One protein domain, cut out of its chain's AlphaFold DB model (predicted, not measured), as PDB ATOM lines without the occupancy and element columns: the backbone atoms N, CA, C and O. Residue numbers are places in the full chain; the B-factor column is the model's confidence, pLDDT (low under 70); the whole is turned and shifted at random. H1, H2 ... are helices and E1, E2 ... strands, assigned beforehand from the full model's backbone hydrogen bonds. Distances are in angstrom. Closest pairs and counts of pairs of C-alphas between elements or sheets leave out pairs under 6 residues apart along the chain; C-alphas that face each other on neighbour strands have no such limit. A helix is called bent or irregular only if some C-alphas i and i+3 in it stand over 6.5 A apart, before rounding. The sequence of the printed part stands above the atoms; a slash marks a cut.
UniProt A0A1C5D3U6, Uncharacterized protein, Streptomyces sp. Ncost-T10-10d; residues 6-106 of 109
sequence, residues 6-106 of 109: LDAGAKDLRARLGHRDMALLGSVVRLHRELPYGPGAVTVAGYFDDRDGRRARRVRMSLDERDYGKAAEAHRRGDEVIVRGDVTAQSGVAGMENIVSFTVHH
ATOM      1  N   LEU A   6      -8.816  32.832 -46.835       48.50
ATOM      2  CA  LEU A   6      -8.867  34.220 -46.347       48.50
ATOM      3  C   LEU A   6     -10.197  34.582 -45.668       48.50
ATOM      4  O   LEU A   6     -10.222  35.448 -44.796       48.50
ATOM      5  N   ASP A   7     -11.292  33.905 -46.014       47.34
ATOM      6  CA  ASP A   7     -12.629  34.350 -45.607       47.34
ATOM      7  C   ASP A   7     -12.955  34.007 -44.141       47.34
ATOM      8  O   ASP A   7     -13.476  34.831 -43.387       47.34
ATOM      9  N   ALA A   8     -12.525  32.830 -43.671       50.25
ATOM     10  CA  ALA A   8     -12.704  32.428 -42.274       50.25
ATOM     11  C   ALA A   8     -11.883  33.294 -41.296       50.25
ATOM     12  O   ALA A   8     -12.326  33.551 -40.178       50.25
ATOM     13  N   GLY A   9     -10.700  33.762 -41.712       49.22
ATOM     14  CA  GLY A   9      -9.880  34.682 -40.916       49.22
ATOM     15  C   GLY A   9     -10.468  36.092 -40.873       49.22
ATOM     16  O   GLY A   9     -10.498  36.716 -39.814       49.22
ATOM     17  N   ALA A  10     -10.994  36.573 -42.004       53.47
ATOM     18  CA  ALA A  10     -11.586  37.901 -42.110       53.47
ATOM     19  C   ALA A  10     -12.929  38.024 -41.369       53.47
ATOM     20  O   ALA A  10     -13.215  39.077 -40.801       53.47
ATOM     21  N   LYS A  11     -13.762  36.973 -41.353       54.56
ATOM     22  CA  LYS A  11     -15.061  36.989 -40.654       54.56
ATOM     23  C   LYS A  11     -14.905  37.016 -39.132       54.56
ATOM     24  O   LYS A  11     -15.578  37.799 -38.471       54.56
ATOM     25  N   ASP A  12     -13.976  36.232 -38.593       54.94
ATOM     26  CA  ASP A  12     -13.675  36.234 -37.157       54.94
ATOM     27  C   ASP A  12     -12.952  37.521 -36.720       54.94
ATOM     28  O   ASP A  12     -13.247  38.072 -35.664       54.94
ATOM     29  N   LEU A  13     -12.078  38.082 -37.562       56.28
ATOM     30  CA  LEU A  13     -11.460  39.380 -37.282       56.28
ATOM     31  C   LEU A  13     -12.500  40.512 -37.253       56.28
ATOM     32  O   LEU A  13     -12.419  41.384 -36.395       56.28
ATOM     33  N   ARG A  14     -13.517  40.470 -38.128       58.97
ATOM     34  CA  ARG A  14     -14.646  41.415 -38.083       58.97
ATOM     35  C   ARG A  14     -15.497  41.282 -36.823       58.97
ATOM     36  O   ARG A  14     -16.017  42.291 -36.370       58.97
ATOM     37  N   ALA A  15     -15.609  40.084 -36.249       58.53
ATOM     38  CA  ALA A  15     -16.278  39.893 -34.962       58.53
ATOM     39  C   ALA A  15     -15.484  40.504 -33.790       58.53
ATOM     40  O   ALA A  15     -16.075  40.892 -32.789       58.53
ATOM     41  N   ARG A  16     -14.155  40.632 -33.934       58.81
ATOM     42  CA  ARG A  16     -13.236  41.180 -32.919       58.81
ATOM     43  C   ARG A  16     -12.877  42.658 -33.134       58.81
ATOM     44  O   ARG A  16     -12.307  43.280 -32.241       58.81
ATOM     45  N   LEU A  17     -13.223  43.236 -34.286       53.97
ATOM     46  CA  LEU A  17     -13.036  44.659 -34.580       53.97
ATOM     47  C   LEU A  17     -13.715  45.519 -33.506       53.97
ATOM     48  O   LEU A  17     -14.918  45.404 -33.286       53.97
ATOM     49  N   GLY A  18     -12.940  46.387 -32.853       55.34
ATOM     50  CA  GLY A  18     -13.437  47.282 -31.803       55.34
ATOM     51  C   GLY A  18     -13.317  46.744 -30.375       55.34
ATOM     52  O   GLY A  18     -13.725  47.446 -29.449       55.34
ATOM     53  N   HIS A  19     -12.732  45.556 -30.173       65.19
ATOM     54  CA  HIS A  19     -12.359  45.097 -28.835       65.19
ATOM     55  C   HIS A  19     -11.103  45.839 -28.382       65.19
ATOM     56  O   HIS A  19     -10.055  45.790 -29.035       65.19
ATOM     57  N   ARG A  20     -11.260  46.563 -27.277       73.81
ATOM     58  CA  ARG A  20     -10.211  47.365 -26.655       73.81
ATOM     59  C   ARG A  20      -9.466  46.541 -25.620       73.81
ATOM     60  O   ARG A  20     -10.058  45.648 -25.022       73.81
ATOM     61  N   ASP A  21      -8.204  46.889 -25.392       80.62
ATOM     62  CA  ASP A  21      -7.359  46.276 -24.354       80.62
ATOM     63  C   ASP A  21      -7.252  44.737 -24.458       80.62
ATOM     64  O   ASP A  21      -7.325  43.991 -23.483       80.62
ATOM     65  N   MET A  22      -7.074  44.248 -25.684       86.75
ATOM     66  CA  MET A  22      -6.855  42.832 -25.965       86.75
ATOM     67  C   MET A  22      -5.403  42.450 -25.695       86.75
ATOM     68  O   MET A  22      -4.493  43.149 -26.135       86.75
ATOM     69  N   ALA A  23      -5.181  41.295 -25.064       90.44
ATOM     70  CA  ALA A  23      -3.851  40.730 -24.853       90.44
ATOM     71  C   ALA A  23      -3.492  39.712 -25.949       90.44
ATOM     72  O   ALA A  23      -4.213  38.735 -26.162       90.44
ATOM     73  N   LEU A  24      -2.369  39.934 -26.632       90.69
ATOM     74  CA  LEU A  24      -1.746  39.034 -27.599       90.69
ATOM     75  C   LEU A  24      -0.495  38.410 -26.980       90.69
ATOM     76  O   LEU A  24       0.427  39.135 -26.611       90.69
ATOM     77  N   LEU A  25      -0.445  37.079 -26.932       92.56
ATOM     78  CA  LEU A  25       0.709  36.311 -26.470       92.56
ATOM     79  C   LEU A  25       1.367  35.604 -27.651       92.56
ATOM     80  O   LEU A  25       0.681  34.942 -28.434       92.56
ATOM     81  N   GLY A  26       2.686  35.717 -27.786       93.12
ATOM     82  CA  GLY A  26       3.428  34.981 -28.808       93.12
ATOM     83  C   GLY A  26       4.858  35.462 -28.993       93.12
ATOM     84  O   GLY A  26       5.431  36.071 -28.101       93.12
ATOM     85  N   SER A  27       5.431  35.225 -30.169       94.06
ATOM     86  CA  SER A  27       6.829  35.565 -30.459       94.06
ATOM     87  C   SER A  27       6.928  36.613 -31.559       94.06
ATOM     88  O   SER A  27       6.155  36.621 -32.523       94.06
ATOM     89  N   VAL A  28       7.921  37.493 -31.453       94.69
ATOM     90  CA  VAL A  28       8.245  38.436 -32.527       94.69
ATOM     91  C   VAL A  28       8.832  37.654 -33.699       94.69
ATOM     92  O   VAL A  28       9.828  36.953 -33.549       94.69
ATOM     93  N   VAL A  29       8.229  37.784 -34.880       93.94
ATOM     94  CA  VAL A  29       8.660  37.078 -36.103       93.94
ATOM     95  C   VAL A  29       9.153  38.015 -37.198       93.94
ATOM     96  O   VAL A  29       9.745  37.565 -38.177       93.94
ATOM     97  N   ARG A  30       8.882  39.319 -37.078       93.12
ATOM     98  CA  ARG A  30       9.360  40.327 -38.026       93.12
ATOM     99  C   ARG A  30       9.525  41.673 -37.343       93.12
ATOM    100  O   ARG A  30       8.657  42.097 -36.584       93.12
ATOM    101  N   LEU A  31      10.600  42.359 -37.707       92.06
ATOM    102  CA  LEU A  31      10.912  43.726 -37.315       92.06
ATOM    103  C   LEU A  31      11.181  44.534 -38.581       92.06
ATOM    104  O   LEU A  31      11.823  44.044 -39.513       92.06
ATOM    105  N   HIS A  32      10.656  45.749 -38.644       90.69
ATOM    106  CA  HIS A  32      10.895  46.662 -39.746       90.69
ATOM    107  C   HIS A  32      10.860  48.104 -39.251       90.69
ATOM    108  O   HIS A  32       9.893  48.524 -38.624       90.69
ATOM    109  N   ARG A  33      11.893  48.875 -39.578       86.69
ATOM    110  CA  ARG A  33      11.988  50.297 -39.248       86.69
ATOM    111  C   ARG A  33      12.554  51.028 -40.455       86.69
ATOM    112  O   ARG A  33      13.537  50.565 -41.030       86.69
ATOM    113  N   GLU A  34      11.913  52.124 -40.846       79.38
ATOM    114  CA  GLU A  34      12.343  52.934 -41.994       79.38
ATOM    115  C   GLU A  34      13.474  53.899 -41.621       79.38
ATOM    116  O   GLU A  34      14.364  54.152 -42.429       79.38
ATOM    117  N   LEU A  35      13.469  54.404 -40.382       82.38
ATOM    118  CA  LEU A  35      14.467  55.339 -39.867       82.38
ATOM    119  C   LEU A  35      15.293  54.717 -38.729       82.38
ATOM    120  O   LEU A  35      14.811  53.822 -38.037       82.38
ATOM    121  N   PRO A  36      16.521  55.203 -38.469       74.38
ATOM    122  CA  PRO A  36      17.329  54.733 -37.341       74.38
ATOM    123  C   PRO A  36      16.748  55.071 -35.961       74.38
ATOM    124  O   PRO A  36      17.154  54.445 -34.988       74.38
ATOM    125  N   TYR A  37      15.816  56.030 -35.883       73.62
ATOM    126  CA  TYR A  37      15.173  56.531 -34.660       73.62
ATOM    127  C   TYR A  37      13.650  56.663 -34.863       73.62
ATOM    128  O   TYR A  37      13.187  56.735 -36.002       73.62
ATOM    129  N   GLY A  38      12.861  56.689 -33.780       77.19
ATOM    130  CA  GLY A  38      11.390  56.752 -33.835       77.19
ATOM    131  C   GLY A  38      10.655  55.400 -33.949       77.19
ATOM    132  O   GLY A  38      11.252  54.346 -33.725       77.19
ATOM    133  N   PRO A  39       9.346  55.400 -34.252       85.75
ATOM    134  CA  PRO A  39       8.528  54.189 -34.232       85.75
ATOM    135  C   PRO A  39       8.995  53.112 -35.218       85.75
ATOM    136  O   PRO A  39       9.532  53.411 -36.286       85.75
ATOM    137  N   GLY A  40       8.762  51.848 -34.870       91.50
ATOM    138  CA  GLY A  40       9.076  50.705 -35.722       91.50
ATOM    139  C   GLY A  40       7.918  49.722 -35.813       91.50
ATOM    140  O   GLY A  40       7.179  49.503 -34.854       91.50
ATOM    141  N   ALA A  41       7.758  49.117 -36.985       91.88
ATOM    142  CA  ALA A  41       6.745  48.111 -37.231       91.88
ATOM    143  C   ALA A  41       7.232  46.732 -36.774       91.88
ATOM    144  O   ALA A  41       8.304  46.260 -37.163       91.88
ATOM    145  N   VAL A  42       6.399  46.052 -35.998       94.00
ATOM    146  CA  VAL A  42       6.662  44.717 -35.462       94.00
ATOM    147  C   VAL A  42       5.539  43.779 -35.878       94.00
ATOM    148  O   VAL A  42       4.380  44.176 -36.008       94.00
ATOM    149  N   THR A  43       5.872  42.519 -36.139       93.81
ATOM    150  CA  THR A  43       4.885  41.450 -36.303       93.81
ATOM    151  C   THR A  43       5.106  40.389 -35.247       93.81
ATOM    152  O   THR A  43       6.183  39.794 -35.180       93.81
ATOM    153  N   VAL A  44       4.059  40.129 -34.473       93.44
ATOM    154  CA  VAL A  44       4.014  39.058 -33.480       93.44
ATOM    155  C   VAL A  44       3.175  37.921 -34.048       93.44
ATOM    156  O   VAL A  44       2.085  38.148 -34.578       93.44
ATOM    157  N   ALA A  45       3.702  36.702 -33.990       92.56
ATOM    158  CA  ALA A  45       2.945  35.492 -34.266       92.56
ATOM    159  C   ALA A  45       2.501  34.894 -32.934       92.56
ATOM    160  O   ALA A  45       3.338  34.509 -32.121       92.56
ATOM    161  N   GLY A  46       1.195  34.842 -32.710       91.12
ATOM    162  CA  GLY A  46       0.652  34.529 -31.396       91.12
ATOM    163  C   GLY A  46      -0.851  34.319 -31.404       91.12
ATOM    164  O   GLY A  46      -1.477  34.273 -32.463       91.12
ATOM    165  N   TYR A  47      -1.442  34.193 -30.227       88.69
ATOM    166  CA  TYR A  47      -2.884  34.082 -30.043       88.69
ATOM    167  C   TYR A  47      -3.363  35.110 -29.020       88.69
ATOM    168  O   TYR A  47      -2.602  35.571 -28.171       88.69
ATOM    169  N   PHE A  48      -4.628  35.499 -29.136       86.81
ATOM    170  CA  PHE A  48      -5.262  36.377 -28.162       86.81
ATOM    171  C   PHE A  48      -5.732  35.562 -26.955       86.81
ATOM    172  O   PHE A  48      -6.204  34.440 -27.139       86.81
ATOM    173  N   ASP A  49      -5.601  36.124 -25.753       80.69
ATOM    174  CA  ASP A  49      -5.977  35.462 -24.490       80.69
ATOM    175  C   ASP A  49      -7.505  35.288 -24.342       80.69
ATOM    176  O   ASP A  49      -7.988  34.357 -23.699       80.69
ATOM    177  N   ASP A  50      -8.293  36.146 -25.001       67.69
ATOM    178  CA  ASP A  50      -9.753  36.065 -24.968       67.69
ATOM    179  C   ASP A  50     -10.304  34.931 -25.854       67.69
ATOM    180  O   ASP A  50      -9.874  34.677 -26.988       67.69
ATOM    181  N   ARG A  51     -11.287  34.257 -25.269       57.97
ATOM    182  CA  ARG A  51     -11.963  33.026 -25.652       57.97
ATOM    183  C   ARG A  51     -12.383  33.006 -27.120       57.97
ATOM    184  O   ARG A  51     -13.306  33.692 -27.523       57.97
ATOM    185  N   ASP A  52     -11.701  32.178 -27.905       50.62
ATOM    186  CA  ASP A  52     -12.282  31.213 -28.853       50.62
ATOM    187  C   ASP A  52     -11.166  30.729 -29.773       50.62
ATOM    188  O   ASP A  52     -10.795  31.386 -30.750       50.62
ATOM    189  N   GLY A  53     -10.608  29.572 -29.410       55.84
ATOM    190  CA  GLY A  53      -9.547  28.892 -30.141       55.84
ATOM    191  C   GLY A  53      -8.212  29.632 -30.076       55.84
ATOM    192  O   GLY A  53      -8.070  30.744 -30.578       55.84
ATOM    193  N   ARG A  54      -7.182  28.971 -29.535       65.56
ATOM    194  CA  ARG A  54      -5.768  29.396 -29.586       65.56
ATOM    195  C   ARG A  54      -5.224  29.359 -31.022       65.56
ATOM    196  O   ARG A  54      -4.255  28.672 -31.332       65.56
ATOM    197  N   ARG A  55      -5.903  30.019 -31.955       73.25
ATOM    198  CA  ARG A  55      -5.535  30.029 -33.360       73.25
ATOM    199  C   ARG A  55      -4.444  31.065 -33.531       73.25
ATOM    200  O   ARG A  55      -4.719  32.261 -33.467       73.25
ATOM    201  N   ALA A  56      -3.231  30.583 -33.771       76.94
ATOM    202  CA  ALA A  56      -2.089  31.433 -34.047       76.94
ATOM    203  C   ALA A  56      -2.375  32.360 -35.241       76.94
ATOM    204  O   ALA A  56      -2.870  31.931 -36.290       76.94
ATOM    205  N   ARG A  57      -2.059  33.642 -35.076       83.19
ATOM    206  CA  ARG A  57      -2.200  34.704 -36.070       83.19
ATOM    207  C   ARG A  57      -0.963  35.574 -36.062       83.19
ATOM    208  O   ARG A  57      -0.300  35.735 -35.046       83.19
ATOM    209  N   ARG A  58      -0.680  36.156 -37.222       89.94
ATOM    210  CA  ARG A  58       0.324  37.205 -37.361       89.94
ATOM    211  C   ARG A  58      -0.381  38.540 -37.198       89.94
ATOM    212  O   ARG A  58      -1.277  38.841 -37.982       89.94
ATOM    213  N   VAL A  59       0.023  39.295 -36.187       90.12
ATOM    214  CA  VAL A  59      -0.538  40.605 -35.866       90.12
ATOM    215  C   VAL A  59       0.552  41.645 -36.053       90.12
ATOM    216  O   VAL A  59       1.641  41.514 -35.490       90.12
ATOM    217  N   ARG A  60       0.279  42.650 -36.885       92.25
ATOM    218  CA  ARG A  60       1.194  43.771 -37.118       92.25
ATOM    219  C   ARG A  60       0.846  44.930 -36.189       92.25
ATOM    220  O   ARG A  60      -0.324  45.244 -36.022       92.25
ATOM    221  N   MET A  61       1.858  45.583 -35.642       92.56
ATOM    222  CA  MET A  61       1.711  46.766 -34.794       92.56
ATOM    223  C   MET A  61       2.868  47.734 -35.015       92.56
ATOM    224  O   MET A  61       3.930  47.333 -35.501       92.56
ATOM    225  N   SER A  62       2.667  48.992 -34.642       92.88
ATOM    226  CA  SER A  62       3.742  49.977 -34.521       92.88
ATOM    227  C   SER A  62       4.067  50.164 -33.046       92.88
ATOM    228  O   SER A  62       3.168  50.415 -32.249       92.88
ATOM    229  N   LEU A  63       5.343  50.036 -32.694       93.12
ATOM    230  CA  LEU A  63       5.849  50.300 -31.351       93.12
ATOM    231  C   LEU A  63       6.654  51.590 -31.353       93.12
ATOM    232  O   LEU A  63       7.255  51.954 -32.370       93.12
ATOM    233  N   ASP A  64       6.682  52.264 -30.208       92.25
ATOM    234  CA  ASP A  64       7.638  53.339 -29.985       92.25
ATOM    235  C   ASP A  64       9.079  52.798 -29.970       92.25
ATOM    236  O   ASP A  64       9.333  51.595 -30.042       92.25
ATOM    237  N   GLU A  65      10.052  53.699 -29.892       90.25
ATOM    238  CA  GLU A  65      11.463  53.324 -29.903       90.25
ATOM    239  C   GLU A  65      11.863  52.398 -28.742       90.25
ATOM    240  O   GLU A  65      12.652  51.468 -28.934       90.25
ATOM    241  N   ARG A  66      11.301  52.617 -27.548       90.94
ATOM    242  CA  ARG A  66      11.643  51.851 -26.348       90.94
ATOM    243  C   ARG A  66      11.141  50.416 -26.468       90.94
ATOM    244  O   ARG A  66      11.904  49.476 -26.238       90.94
ATOM    245  N   ASP A  67       9.879  50.242 -26.829       93.81
ATOM    246  CA  ASP A  67       9.254  48.930 -26.958       93.81
ATOM    247  C   ASP A  67       9.723  48.198 -28.216       93.81
ATOM    248  O   ASP A  67       9.900  46.979 -28.186       93.81
ATOM    249  N   TYR A  68      10.056  48.922 -29.288       93.44
ATOM    250  CA  TYR A  68      10.727  48.338 -30.447       93.44
ATOM    251  C   TYR A  68      12.089  47.734 -30.072       93.44
ATOM    252  O   TYR A  68      12.418  46.631 -30.516       93.44
ATOM    253  N   GLY A  69      12.868  48.410 -29.220       91.94
ATOM    254  CA  GLY A  69      14.128  47.881 -28.694       91.94
ATOM    255  C   GLY A  69      13.942  46.557 -27.943       91.94
ATOM    256  O   GLY A  69      14.654  45.587 -28.221       91.94
ATOM    257  N   LYS A  70      12.931  46.482 -27.066       93.88
ATOM    258  CA  LYS A  70      12.561  45.244 -26.355       93.88
ATOM    259  C   LYS A  70      12.141  44.137 -27.319       93.88
ATOM    260  O   LYS A  70      12.587  43.004 -27.181       93.88
ATOM    261  N   ALA A  71      11.315  44.460 -28.315       93.44
ATOM    262  CA  ALA A  71      10.872  43.505 -29.328       93.44
ATOM    263  C   ALA A  71      12.051  42.943 -30.135       93.44
ATOM    264  O   ALA A  71      12.092  41.750 -30.434       93.44
ATOM    265  N   ALA A  72      13.030  43.791 -30.460       92.44
ATOM    266  CA  ALA A  72      14.247  43.374 -31.137       92.44
ATOM    267  C   ALA A  72      15.097  42.430 -30.285       92.44
ATOM    268  O   ALA A  72      15.669  41.477 -30.811       92.44
ATOM    269  N   GLU A  73      15.184  42.681 -28.984       93.25
ATOM    270  CA  GLU A  73      15.872  41.790 -28.058       93.25
ATOM    271  C   GLU A  73      15.151  40.451 -27.892       93.25
ATOM    272  O   GLU A  73      15.786  39.411 -28.065       93.25
ATOM    273  N   ALA A  74      13.835  40.474 -27.668       92.88
ATOM    274  CA  ALA A  74      13.015  39.271 -27.564       92.88
ATOM    275  C   ALA A  74      13.125  38.403 -28.825       92.88
ATOM    276  O   ALA A  74      13.347  37.199 -28.737       92.88
ATOM    277  N   HIS A  75      13.082  39.019 -30.012       92.12
ATOM    278  CA  HIS A  75      13.270  38.313 -31.281       92.12
ATOM    279  C   HIS A  75      14.632  37.611 -31.380       92.12
ATOM    280  O   HIS A  75      14.703  36.486 -31.866       92.12
ATOM    281  N   ARG A  76      15.715  38.257 -30.921       90.06
ATOM    282  CA  ARG A  76      17.065  37.665 -30.942       90.06
ATOM    283  C   ARG A  76      17.217  36.514 -29.953       90.06
ATOM    284  O   ARG A  76      17.963  35.584 -30.237       90.06
ATOM    285  N   ARG A  77      16.558  36.605 -28.796       90.69
ATOM    286  CA  ARG A  77      16.622  35.603 -27.723       90.69
ATOM    287  C   ARG A  77      15.633  34.452 -27.914       90.69
ATOM    288  O   ARG A  77      15.809  33.411 -27.299       90.69
ATOM    289  N   GLY A  78      14.628  34.627 -28.773       88.62
ATOM    290  CA  GLY A  78      13.520  33.682 -28.900       88.62
ATOM    291  C   GLY A  78      12.506  33.790 -27.757       88.62
ATOM    292  O   GLY A  78      11.748  32.850 -27.540       88.62
ATOM    293  N   ASP A  79      12.484  34.918 -27.043       92.75
ATOM    294  CA  ASP A  79      11.563  35.146 -25.931       92.75
ATOM    295  C   ASP A  79      10.116  35.313 -26.424       92.75
ATOM    296  O   ASP A  79       9.847  35.776 -27.544       92.75
ATOM    297  N   GLU A  80       9.169  34.993 -25.546       93.06
ATOM    298  CA  GLU A  80       7.768  35.334 -25.749       93.06
ATOM    299  C   GLU A  80       7.502  36.785 -25.345       93.06
ATOM    300  O   GLU A  80       8.226  37.410 -24.569       93.06
ATOM    301  N   VAL A  81       6.442  37.355 -25.900       94.69
ATOM    302  CA  VAL A  81       5.988  38.708 -25.613       94.69
ATOM    303  C   VAL A  81       4.491  38.711 -25.363       94.69
ATOM    304  O   VAL A  81       3.733  37.968 -25.992       94.69
ATOM    305  N   ILE A  82       4.074  39.589 -24.459       94.56
ATOM    306  CA  ILE A  82       2.676  39.917 -24.210       94.56
ATOM    307  C   ILE A  82       2.466  41.365 -24.626       94.56
ATOM    308  O   ILE A  82       3.113  42.278 -24.105       94.56
ATOM    309  N   VAL A  83       1.557  41.566 -25.573       93.56
ATOM    310  CA  VAL A  83       1.198  42.885 -26.093       93.56
ATOM    311  C   VAL A  83      -0.251  43.173 -25.756       93.56
ATOM    312  O   VAL A  83      -1.109  42.332 -26.007       93.56
ATOM    313  N   ARG A  84      -0.533  44.361 -25.215       92.75
ATOM    314  CA  ARG A  84      -1.904  44.833 -24.993       92.75
ATOM    315  C   ARG A  84      -2.194  46.056 -25.837       92.75
ATOM    316  O   ARG A  84      -1.376  46.975 -25.887       92.75
ATOM    317  N   GLY A  85      -3.364  46.074 -26.462       91.56
ATOM    318  CA  GLY A  85      -3.818  47.184 -27.289       91.56
ATOM    319  C   GLY A  85      -5.158  46.902 -27.954       91.56
ATOM    320  O   GLY A  85      -5.838  45.921 -27.646       91.56
ATOM    321  N   ASP A  86      -5.525  47.758 -28.893       89.31
ATOM    322  CA  ASP A  86      -6.784  47.671 -29.619       89.31
ATOM    323  C   ASP A  86      -6.593  46.872 -30.910       89.31
ATOM    324  O   ASP A  86      -5.704  47.164 -31.713       89.31
ATOM    325  N   VAL A  87      -7.431  45.860 -31.136       86.56
ATOM    326  CA  VAL A  87      -7.339  45.030 -32.346       86.56
ATOM    327  C   VAL A  87      -8.026  45.726 -33.514       86.56
ATOM    328  O   VAL A  87      -9.216  46.050 -33.464       86.56
ATOM    329  N   THR A  88      -7.284  45.887 -34.607       83.69
ATOM    330  CA  THR A  88      -7.776  46.469 -35.857       83.69
ATOM    331  C   THR A  88      -7.684  45.457 -37.000       83.69
ATOM    332  O   THR A  88      -6.937  44.478 -36.958       83.69
ATOM    333  N   ALA A  89      -8.490  45.653 -38.040       75.56
ATOM    334  CA  ALA A  89      -8.417  44.879 -39.274       75.56
ATOM    335  C   ALA A  89      -7.943  45.809 -40.379       75.56
ATOM    336  O   ALA A  89      -8.747  46.476 -41.029       75.56
ATOM    337  N   GLN A  90      -6.633  45.873 -40.583       67.94
ATOM    338  CA  GLN A  90      -6.065  46.709 -41.628       67.94
ATOM    339  C   GLN A  90      -5.882  45.863 -42.890       67.94
ATOM    340  O   GLN A  90      -5.131  44.888 -42.901       67.94
ATOM    341  N   SER A  91      -6.606  46.203 -43.959       62.84
ATOM    342  CA  SER A  91      -6.472  45.566 -45.282       62.84
ATOM    343  C   SER A  91      -6.593  44.029 -45.276       62.84
ATOM    344  O   SER A  91      -5.887  43.339 -46.007       62.84
ATOM    345  N   GLY A  92      -7.476  43.472 -44.437       67.25
ATOM    346  CA  GLY A  92      -7.689  42.019 -44.329       67.25
ATOM    347  C   GLY A  92      -6.654  41.271 -43.478       67.25
ATOM    348  O   GLY A  92      -6.738  40.049 -43.361       67.25
ATOM    349  N   VAL A  93      -5.712  41.986 -42.857       71.06
ATOM    350  CA  VAL A  93      -4.718  41.450 -41.918       71.06
ATOM    351  C   VAL A  93      -5.036  41.947 -40.506       71.06
ATOM    352  O   VAL A  93      -5.518  43.064 -40.321       71.06
ATOM    353  N   ALA A  94      -4.781  41.108 -39.499       81.75
ATOM    354  CA  ALA A  94      -4.913  41.505 -38.102       81.75
ATOM    355  C   ALA A  94      -3.830  42.535 -37.741       81.75
ATOM    356  O   ALA A  94      -2.631  42.280 -37.893       81.75
ATOM    357  N   GLY A  95      -4.274  43.694 -37.277       87.69
ATOM    358  CA  GLY A  95      -3.453  44.764 -36.739       87.69
ATOM    359  C   GLY A  95      -3.698  44.940 -35.244       87.69
ATOM    360  O   GLY A  95      -4.704  44.474 -34.703       87.69
ATOM    361  N   MET A  96      -2.765  45.607 -34.578       89.25
ATOM    362  CA  MET A  96      -2.976  46.137 -33.242       89.25
ATOM    363  C   MET A  96      -2.456  47.570 -33.177       89.25
ATOM    364  O   MET A  96      -1.353  47.869 -33.643       89.25
ATOM    365  N   GLU A  97      -3.276  48.440 -32.607       89.62
ATOM    366  CA  GLU A  97      -3.031  49.870 -32.445       89.62
ATOM    367  C   GLU A  97      -3.239  50.268 -30.980       89.62
ATOM    368  O   GLU A  97      -3.636  49.440 -30.161       89.62
ATOM    369  N   ASN A  98      -2.934  51.526 -30.641       89.44
ATOM    370  CA  ASN A  98      -3.036  52.049 -29.273       89.44
ATOM    371  C   ASN A  98      -2.391  51.108 -28.241       89.44
ATOM    372  O   ASN A  98      -3.014  50.726 -27.253       89.44
ATOM    373  N   ILE A  99      -1.152  50.684 -28.511       91.94
ATOM    374  CA  ILE A  99      -0.437  49.736 -27.653       91.94
ATOM    375  C   ILE A  99      -0.260  50.359 -26.268       91.94
ATOM    376  O   ILE A  99       0.414  51.377 -26.122       91.94
ATOM    377  N   VAL A 100      -0.877  49.742 -25.262       91.56
ATOM    378  CA  VAL A 100      -0.823  50.204 -23.867       91.56
ATOM    379  C   VAL A 100       0.316  49.549 -23.095       91.56
ATOM    380  O   VAL A 100       0.831  50.130 -22.142       91.56
ATOM    381  N   SER A 101       0.727  48.342 -23.493       92.81
ATOM    382  CA  SER A 101       1.863  47.658 -22.878       92.81
ATOM    383  C   SER A 101       2.520  46.658 -23.821       92.81
ATOM    384  O   SER A 101       1.827  45.880 -24.481       92.81
ATOM    385  N   PHE A 102       3.850  46.611 -23.780       94.31
ATOM    386  CA  PHE A 102       4.669  45.567 -24.384       94.31
ATOM    387  C   PHE A 102       5.622  44.979 -23.334       94.31
ATOM    388  O   PHE A 102       6.529  45.663 -22.835       94.31
ATOM    389  N   THR A 103       5.424  43.702 -23.011       94.69
ATOM    390  CA  THR A 103       6.185  42.982 -21.983       94.69
ATOM    391  C   THR A 103       6.875  41.775 -22.595       94.69
ATOM    392  O   THR A 103       6.251  41.009 -23.324       94.69
ATOM    393  N   VAL A 104       8.156  41.591 -22.282       94.06
ATOM    394  CA  VAL A 104       8.918  40.400 -22.674       94.06
ATOM    395  C   VAL A 104       8.816  39.372 -21.554       94.06
ATOM    396  O   VAL A 104       9.052  39.696 -20.391       94.06
ATOM    397  N   HIS A 105       8.459  38.147 -21.912       90.81
ATOM    398  CA  HIS A 105       8.478  36.980 -21.047       90.81
ATOM    399  C   HIS A 105       9.635  36.084 -21.473       90.81
ATOM    400  O   HIS A 105       9.593  35.436 -22.518       90.81
ATOM    401  N   HIS A 106      10.678  36.064 -20.646       79.81
ATOM    402  CA  HIS A 106      11.801  35.165 -20.853       79.81
ATOM    403  C   HIS A 106      11.337  33.729 -20.657       79.81
ATOM    404  O   HIS A 106      10.894  33.357 -19.568       79.81
TER     405      HIS A 106
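What this domain is: This is residues 6 to 106 of the 109 residues of an uncharacterized protein of Streptomyces sp. Ncost-T10-10d (UniProt A0A1C5D3U6). A small closed barrel of five strands, E1 to E5, four of them bent (E1, E2, E4 and E5), makes the core, with H2 packed across its outside near one end of the longest axis and H1 at the other end, by the turn of E4 and E5. The printed part has 101 residues, with two named helices and five named strands that follow along the chain in the order H1 E1 E2 E3 H2 E4 E5. Round the mixed barrel run E1 E2 E3 E5 E4 and back to E1; the class is mixed, helices and strands. The whole is compact, with a radius of gyration of the C-alphas of 12.9 A and spans of 37 by 27 by 23 A.

Where its parts are: Find C-alpha 22 at (-6.855, 42.832, -25.965), where E1, residues 22 to 32, begins its 22.8 A. E2 is residues 40 to 48, 21.6 A, and E3 residues 57 to 63, 18.2 A. E4, residues 80 to 90, covers 23.9 A; E5, residues 93 to 105, covers 25.1 A and ends at C-alpha 105, (8.478, 36.980, -21.047). H2 is residues 65 to 77, 18.6 A; H1 is residues 6 to 16, 15.7 A.

How they stand to each other: E1, E2 and E3 form a meander, each strand the antiparallel neighbour of the one before: look for N 27 and O 45 at 3.0 A, and N 42 and O 61 at 2.8 A. E3 and E5 are parallel, with N 96 and O 60 at 2.9 A. The hairpin E4 and E5 has N 88 and O 95 at 2.9 A, and antiparallel E4 and E1 close the ring with N 24 and O 83 at 2.8 A. E5 bends by 100 degrees at residue 100. H2 is on the barrel, outside it, at a height over the sheet of 6.9 A; the closest C-alphas of H2 and E1 are those of His 75 and Val 28, 5.2 A apart. H1, also outside, has a height of 8.9 A, and its Leu 13 and Ala 89 of E4 are the closest C-alphas of the two, 6.6 A apart. H1 and H2 are apart. Every O i to N i+4 pair is within hydrogen-bond range in H2, and 6 of 7 in H1.

The domain as a whole: The C-alphas of Pro 36 and Asp 52, the two farthest apart, are 38.8 A from each other. The printed part has no cut and no long link. The model's pLDDT is under 70 at residues 6 to 19, 50 to 54 and 90 to 92.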